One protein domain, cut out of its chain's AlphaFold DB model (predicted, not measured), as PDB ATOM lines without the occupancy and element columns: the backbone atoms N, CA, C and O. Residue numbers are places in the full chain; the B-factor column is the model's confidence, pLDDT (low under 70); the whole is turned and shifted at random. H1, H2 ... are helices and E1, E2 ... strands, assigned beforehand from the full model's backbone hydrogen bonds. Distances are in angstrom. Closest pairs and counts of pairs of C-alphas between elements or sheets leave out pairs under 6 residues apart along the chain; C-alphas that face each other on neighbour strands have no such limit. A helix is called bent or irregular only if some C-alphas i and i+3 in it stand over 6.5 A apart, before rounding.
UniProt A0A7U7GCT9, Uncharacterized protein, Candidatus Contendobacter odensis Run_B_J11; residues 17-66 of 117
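This is residues 17 to 66 of the 117 residues of an uncharacterized protein of Candidatus Contendobacter odensis Run_B_J11 (UniProt A0A7U7GCT9). A short strand hairpin, E1 and E2, forms one end; from it H1 and H2 run off and draw together towards their last residues. The 50 printed residues hold E1, E2, H1 and H2 in that order, with an antiparallel sheet E1 - E2, mostly helix. The whole is compact, radius of gyration of the C-alphas 10.2 A, spanning 31 by 20 by 15 A.

E1, residues 19 to 21, and E2, residues 27 to 29, form an antiparallel hairpin; N 20 and O 28 are within hydrogen-bond range, 2.9 A. H1, residues 31 to 42, and H2, residues 54 to 66, only just touch, with 3 pairs of C-alphas within 8 A, by residues 40 to 41 and 60 to 64 alone; the closest C-alphas, Phe 41 and Ser 64, are 6.8 A apart. They run the same way at a steep tilt of 55 degrees. The closest C-alphas of E1 and H1, Tyr 19 and Gly 33, are 6.1 A apart; those of E2 and H2, Leu 27 and Phe 54, 6.4 A. O i to N i+4 pairs are within range in 6 of 8 for H1 and 8 of 9 for H2.

E1 begins at C-alpha 19 (29.873, -21.684, 24.378). H1, 16.1 A long from first to last C-alpha, is irregular, C-alphas 36 and 39 being 7.2 A apart; H2, 19.4 A long, is irregular, C-alphas 63 and 66 being 7.1 A apart, and it ends at C-alpha 66 (17.572, -3.628, 22.433).

The printed part has no cut; the link H1 to H2 is long, 11 residues. In this model residue 66 is under 70 in pLDDT.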
ATOM      1  N   PRO A  17      35.929 -19.629  22.345       83.06
ATOM      2  CA  PRO A  17      34.494 -19.724  22.132       83.06
ATOM      3  C   PRO A  17      33.725 -19.474  23.438       83.06
ATOM      4  O   PRO A  17      34.066 -19.964  24.513       83.06
ATOM      5  N   LEU A  18      32.626 -18.721  23.349       87.12
ATOM      6  CA  LEU A  18      31.798 -18.363  24.514       87.12
ATOM      7  C   LEU A  18      30.861 -19.505  24.951       87.12
ATOM      8  O   LEU A  18      30.306 -19.494  26.049       87.12
ATOM      9  N   TYR A  19      30.647 -20.488  24.084       90.75
ATOM     10  CA  TYR A  19      29.873 -21.684  24.378       90.75
ATOM     11  C   TYR A  19      30.240 -22.811  23.412       90.75
ATOM     12  O   TYR A  19      30.719 -22.569  22.303       90.75
ATOM     13  N   HIS A  20      29.929 -24.035  23.818       90.88
ATOM     14  CA  HIS A  20      29.969 -25.230  22.982       90.88
ATOM     15  C   HIS A  20      28.602 -25.914  22.982       90.88
ATOM     16  O   HIS A  20      27.750 -25.611  23.819       90.88
ATOM     17  N   LEU A  21      28.397 -26.839  22.048       89.50
ATOM     18  CA  LEU A  21      27.265 -27.759  22.080       89.50
ATOM     19  C   LEU A  21      27.766 -29.141  22.497       89.50
ATOM     20  O   LEU A  21      28.805 -29.585  22.010       89.50
ATOM     21  N   ASP A  22      27.043 -29.800  23.397       90.50
ATOM     22  CA  ASP A  22      27.286 -31.205  23.712       90.50
ATOM     23  C   ASP A  22      26.735 -32.133  22.614       90.50
ATOM     24  O   ASP A  22      26.110 -31.697  21.642       90.50
ATOM     25  N   GLU A  23      26.938 -33.438  22.786       89.75
ATOM     26  CA  GLU A  23      26.463 -34.474  21.858       89.75
ATOM     27  C   GLU A  23      24.931 -34.499  21.691       89.75
ATOM     28  O   GLU A  23      24.420 -35.023  20.704       89.75
ATOM     29  N   ASN A  24      24.190 -33.903  22.628       89.38
ATOM     30  CA  ASN A  24      22.733 -33.794  22.615       89.38
ATOM     31  C   ASN A  24      22.246 -32.430  22.093       89.38
ATOM     32  O   ASN A  24      21.043 -32.161  22.115       89.38
ATOM     33  N   GLY A  25      23.154 -31.554  21.649       83.75
ATOM     34  CA  GLY A  25      22.837 -30.199  21.202       83.75
ATOM     35  C   GLY A  25      22.541 -29.211  22.337       83.75
ATOM     36  O   GLY A  25      21.994 -28.136  22.072       83.75
ATOM     37  N   ARG A  26      22.886 -29.548  23.587       90.81
ATOM     38  CA  ARG A  26      22.774 -28.641  24.735       90.81
ATOM     39  C   ARG A  26      23.933 -27.661  24.757       90.81
ATOM     40  O   ARG A  26      25.076 -28.024  24.504       90.81
ATOM     41  N   LEU A  27      23.636 -26.421  25.108       92.44
ATOM     42  CA  LEU A  27      24.597 -25.340  25.187       92.44
ATOM     43  C   LEU A  27      25.355 -25.400  26.516       92.44
ATOM     44  O   LEU A  27      24.776 -25.295  27.596       92.44
ATOM     45  N   ILE A  28      26.673 -25.554  26.423       92.44
ATOM     46  CA  ILE A  28      27.595 -25.526  27.554       92.44
ATOM     47  C   ILE A  28      28.367 -24.212  27.500       92.44
ATOM     48  O   ILE A  28      29.160 -23.976  26.590       92.44
ATOM     49  N   TRP A  29      28.140 -23.353  28.490       91.69
ATOM     50  CA  TRP A  29      28.846 -22.081  28.620       91.69
ATOM     51  C   TRP A  29      30.300 -22.293  29.046       91.69
ATOM     52  O   TRP A  29      30.567 -23.029  30.003       91.69
ATOM     53  N   THR A  30      31.224 -21.591  28.394       91.25
ATOM     54  CA  THR A  30      32.596 -21.440  28.898       91.25
ATOM     55  C   THR A  30      32.629 -20.433  30.047       91.25
ATOM     56  O   THR A  30      31.642 -19.734  30.301       91.25
ATOM     57  N   ASP A  31      33.740 -20.359  30.783       87.62
ATOM     58  CA  ASP A  31      33.901 -19.336  31.827       87.62
ATOM     59  C   ASP A  31      33.846 -17.920  31.244       87.62
ATOM     60  O   ASP A  31      33.159 -17.057  31.797       87.62
ATOM     61  N   GLU A  32      34.461 -17.713  30.080       81.75
ATOM     62  CA  GLU A  32      34.401 -16.444  29.355       81.75
ATOM     63  C   GLU A  32      32.964 -16.114  28.921       81.75
ATOM     64  O   GLU A  32      32.464 -15.011  29.154       81.75
ATOM     65  N   GLY A  33      32.227 -17.097  28.389       85.00
ATOM     66  CA  GLY A  33      30.811 -16.937  28.054       85.00
ATOM     67  C   GLY A  33      29.934 -16.594  29.253       85.00
ATOM     68  O   GLY A  33      29.082 -15.703  29.166       85.00
ATOM     69  N   ARG A  34      30.165 -17.250  30.399       89.12
ATOM     70  CA  ARG A  34      29.496 -16.909  31.662       89.12
ATOM     71  C   ARG A  34      29.777 -15.462  32.043       89.12
ATOM     72  O   ARG A  34      28.834 -14.715  32.303       89.12
ATOM     73  N   HIS A  35      31.041 -15.048  32.033       82.00
ATOM     74  CA  HIS A  35      31.425 -13.689  32.401       82.00
ATOM     75  C   HIS A  35      30.789 -12.635  31.482       82.00
ATOM     76  O   HIS A  35      30.220 -11.648  31.963       82.00
ATOM     77  N   ALA A  36      30.817 -12.878  30.170       80.94
ATOM     78  CA  ALA A  36      30.288 -11.974  29.156       80.94
ATOM     79  C   ALA A  36      28.758 -11.818  29.235       80.94
ATOM     80  O   ALA A  36      28.232 -10.702  29.141       80.94
ATOM     81  N   TYR A  37      28.022 -12.918  29.424       85.69
ATOM     82  CA  TYR A  37      26.566 -12.927  29.264       85.69
ATOM     83  C   TYR A  37      25.765 -12.888  30.565       85.69
ATOM     84  O   TYR A  37      24.604 -12.468  30.540       85.69
ATOM     85  N   GLN A  38      26.355 -13.236  31.714       86.19
ATOM     86  CA  GLN A  38      25.625 -13.288  32.985       86.19
ATOM     87  C   GLN A  38      24.987 -11.939  33.341       86.19
ATOM     88  O   GLN A  38      23.791 -11.878  33.623       86.19
ATOM     89  N   ARG A  39      25.742 -10.832  33.270       82.19
ATOM     90  CA  ARG A  39      25.188  -9.494  33.559       82.19
ATOM     91  C   ARG A  39      24.147  -9.066  32.533       82.19
ATOM     92  O   ARG A  39      23.173  -8.414  32.900       82.19
ATOM     93  N   ARG A  40      24.359  -9.414  31.261       84.12
ATOM     94  CA  ARG A  40      23.451  -9.062  30.167       84.12
ATOM     95  C   ARG A  40      22.083  -9.692  30.385       84.12
ATOM     96  O   ARG A  40      21.090  -8.980  30.354       84.12
ATOM     97  N   PHE A  41      22.027 -10.998  30.627       88.19
ATOM     98  CA  PHE A  41      20.765 -11.726  30.751       88.19
ATOM     99  C   PHE A  41      20.081 -11.532  32.108       88.19
ATOM    100  O   PHE A  41      18.857 -11.398  32.146       88.19
ATOM    101  N   ALA A  42      20.844 -11.382  33.199       85.06
ATOM    102  CA  ALA A  42      20.281 -11.116  34.525       85.06
ATOM    103  C   ALA A  42      19.409  -9.847  34.562       85.06
ATOM    104  O   ALA A  42      18.393  -9.820  35.254       85.06
ATOM    105  N   ARG A  43      19.746  -8.817  33.770       80.19
ATOM    106  CA  ARG A  43      18.944  -7.582  33.634       80.19
ATOM    107  C   ARG A  43      17.530  -7.821  33.102       80.19
ATOM    108  O   ARG A  43      16.647  -7.010  33.352       80.19
ATOM    109  N   PHE A  44      17.318  -8.928  32.401       82.81
ATOM    110  CA  PHE A  44      16.028  -9.327  31.841       82.81
ATOM    111  C   PHE A  44      15.367 -10.457  32.631       82.81
ATOM    112  O   PHE A  44      14.409 -11.059  32.155       82.81
ATOM    113  N   GLY A  45      15.890 -10.787  33.816       86.00
ATOM    114  CA  GLY A  45      15.414 -11.924  34.604       86.00
ATOM    115  C   GLY A  45      15.711 -13.283  33.963       86.00
ATOM    116  O   GLY A  45      15.157 -14.291  34.393       86.00
ATOM    117  N   ILE A  46      16.583 -13.328  32.951       89.62
ATOM    118  CA  ILE A  46      16.976 -14.563  32.278       89.62
ATOM    119  C   ILE A  46      18.196 -15.122  33.004       89.62
ATOM    120  O   ILE A  46      19.258 -14.495  33.059       89.62
ATOM    121  N   ARG A  47      18.042 -16.316  33.572       90.88
ATOM    122  CA  ARG A  47      19.153 -17.065  34.157       90.88
ATOM    123  C   ARG A  47      19.936 -17.760  33.055       90.88
ATOM    124  O   ARG A  47      19.338 -18.415  32.209       90.88
ATOM    125  N   LEU A  48      21.260 -17.652  33.095       89.50
ATOM    126  CA  LEU A  48      22.135 -18.275  32.102       89.50
ATOM    127  C   LEU A  48      21.958 -19.806  32.080       89.50
ATOM    128  O   LEU A  48      21.968 -20.408  31.014       89.50
ATOM    129  N   GLU A  49      21.698 -20.413  33.243       89.81
ATOM    130  CA  GLU A  49      21.434 -21.856  33.372       89.81
ATOM    131  C   GLU A  49      20.115 -22.300  32.720       89.81
ATOM    132  O   GLU A  49      19.941 -23.484  32.470       89.81
ATOM    133  N   ALA A  50      19.185 -21.375  32.458       91.00
ATOM    134  CA  ALA A  50      17.934 -21.669  31.756       91.00
ATOM    135  C   ALA A  50      18.092 -21.628  30.225       91.00
ATOM    136  O   ALA A  50      17.137 -21.901  29.505       91.00
ATOM    137  N   ILE A  51      19.274 -21.251  29.723       92.75
ATOM    138  CA  ILE A  51      19.603 -21.258  28.299       92.75
ATOM    139  C   ILE A  51      20.280 -22.592  27.993       92.75
ATOM    140  O   ILE A  51      21.504 -22.702  28.050       92.75
ATOM    141  N   GLU A  52      19.466 -23.609  27.719       92.56
ATOM    142  CA  GLU A  52      19.944 -24.977  27.499       92.56
ATOM    143  C   GLU A  52      20.187 -25.286  26.026       92.56
ATOM    144  O   GLU A  52      20.958 -26.187  25.720       92.56
ATOM    145  N   THR A  53      19.552 -24.566  25.103       91.25
ATOM    146  CA  THR A  53      19.668 -24.822  23.665       91.25
ATOM    147  C   THR A  53      20.138 -23.595  22.896       91.25
ATOM    148  O   THR A  53      20.081 -22.451  23.359       91.25
ATOM    149  N   PHE A  54      20.562 -23.820  21.653       85.38
ATOM    150  CA  PHE A  54      20.861 -22.719  20.742       85.38
ATOM    151  C   PHE A  54      19.625 -21.846  20.443       85.38
ATOM    152  O   PHE A  54      19.758 -20.640  20.224       85.38
ATOM    153  N   GLU A  55      18.418 -22.419  20.457       86.94
ATOM    154  CA  GLU A  55      17.178 -21.662  20.264       86.94
ATOM    155  C   GLU A  55      16.867 -20.758  21.465       86.94
ATOM    156  O   GLU A  55      16.553 -19.576  21.276       86.94
ATOM    157  N   ASP A  56      17.054 -21.262  22.689       89.81
ATOM    158  CA  ASP A  56      16.952 -20.459  23.913       89.81
ATOM    159  C   ASP A  56      17.944 -19.299  23.873       89.81
ATOM    160  O   ASP A  56      17.589 -18.153  24.159       89.81
ATOM    161  N   TYR A  57      19.176 -19.571  23.432       88.38
ATOM    162  CA  TYR A  57      20.206 -18.551  23.284       88.38
ATOM    163  C   TYR A  57      19.799 -17.486  22.269       88.38
ATOM    164  O   TYR A  57      19.860 -16.292  22.572       88.38
ATOM    165  N   ARG A  58      19.316 -17.876  21.081       86.25
ATOM    166  CA  ARG A  58      18.819 -16.908  20.090       86.25
ATOM    167  C   ARG A  58      17.670 -16.072  20.641       86.25
ATOM    168  O   ARG A  58      17.599 -14.877  20.346       86.25
ATOM    169  N   THR A  59      16.788 -16.672  21.429       89.25
ATOM    170  CA  THR A  59      15.652 -15.983  22.049       89.25
ATOM    171  C   THR A  59      16.124 -14.986  23.108       89.25
ATOM    172  O   THR A  59      15.781 -13.806  23.028       89.25
ATOM    173  N   ALA A  60      16.998 -15.401  24.027       89.62
ATOM    174  CA  ALA A  60      17.611 -14.531  25.031       89.62
ATOM    175  C   ALA A  60      18.421 -13.386  24.396       89.62
ATOM    176  O   ALA A  60      18.367 -12.236  24.844       89.62
ATOM    177  N   MET A  61      19.130 -13.662  23.301       87.25
ATOM    178  CA  MET A  61      19.867 -12.655  22.538       87.25
ATOM    179  C   MET A  61      18.946 -11.626  21.896       87.25
ATOM    180  O   MET A  61      19.240 -10.436  21.978       87.25
ATOM    181  N   ARG A  62      17.822 -12.053  21.309       85.00
ATOM    182  CA  ARG A  62      16.812 -11.139  20.752       85.00
ATOM    183  C   ARG A  62      16.197 -10.256  21.833       85.00
ATOM    184  O   ARG A  62      16.148  -9.045  21.653       85.00
ATOM    185  N   LEU A  63      15.794 -10.844  22.958       82.62
ATOM    186  CA  LEU A  63      15.214 -10.107  24.085       82.62
ATOM    187  C   LEU A  63      16.195  -9.081  24.666       82.62
ATOM    188  O   LEU A  63      15.802  -7.981  25.037       82.62
ATOM    189  N   SER A  64      17.485  -9.414  24.680       80.50
ATOM    190  CA  SER A  64      18.531  -8.535  25.205       80.50
ATOM    191  C   SER A  64      19.148  -7.571  24.185       80.50
ATOM    192  O   SER A  64      19.934  -6.705  24.570       80.50
ATOM    193  N   ALA A  65      18.831  -7.696  22.891       73.19
ATOM    194  CA  ALA A  65      19.468  -6.923  21.821       73.19
ATOM    195  C   ALA A  65      19.170  -5.418  21.905       73.19
ATOM    196  O   ALA A  65      20.062  -4.613  21.643       73.19
ATOM    197  N   CYS A  66      17.955  -5.036  22.312       60.94
ATOM    198  CA  CYS A  66      17.572  -3.628  22.433       60.94
ATOM    199  C   CYS A  66      18.431  -2.891  23.475       60.94
ATOM    200  O   CYS A  66      18.924  -1.803  23.202       60.94
TER     201      CYS A  66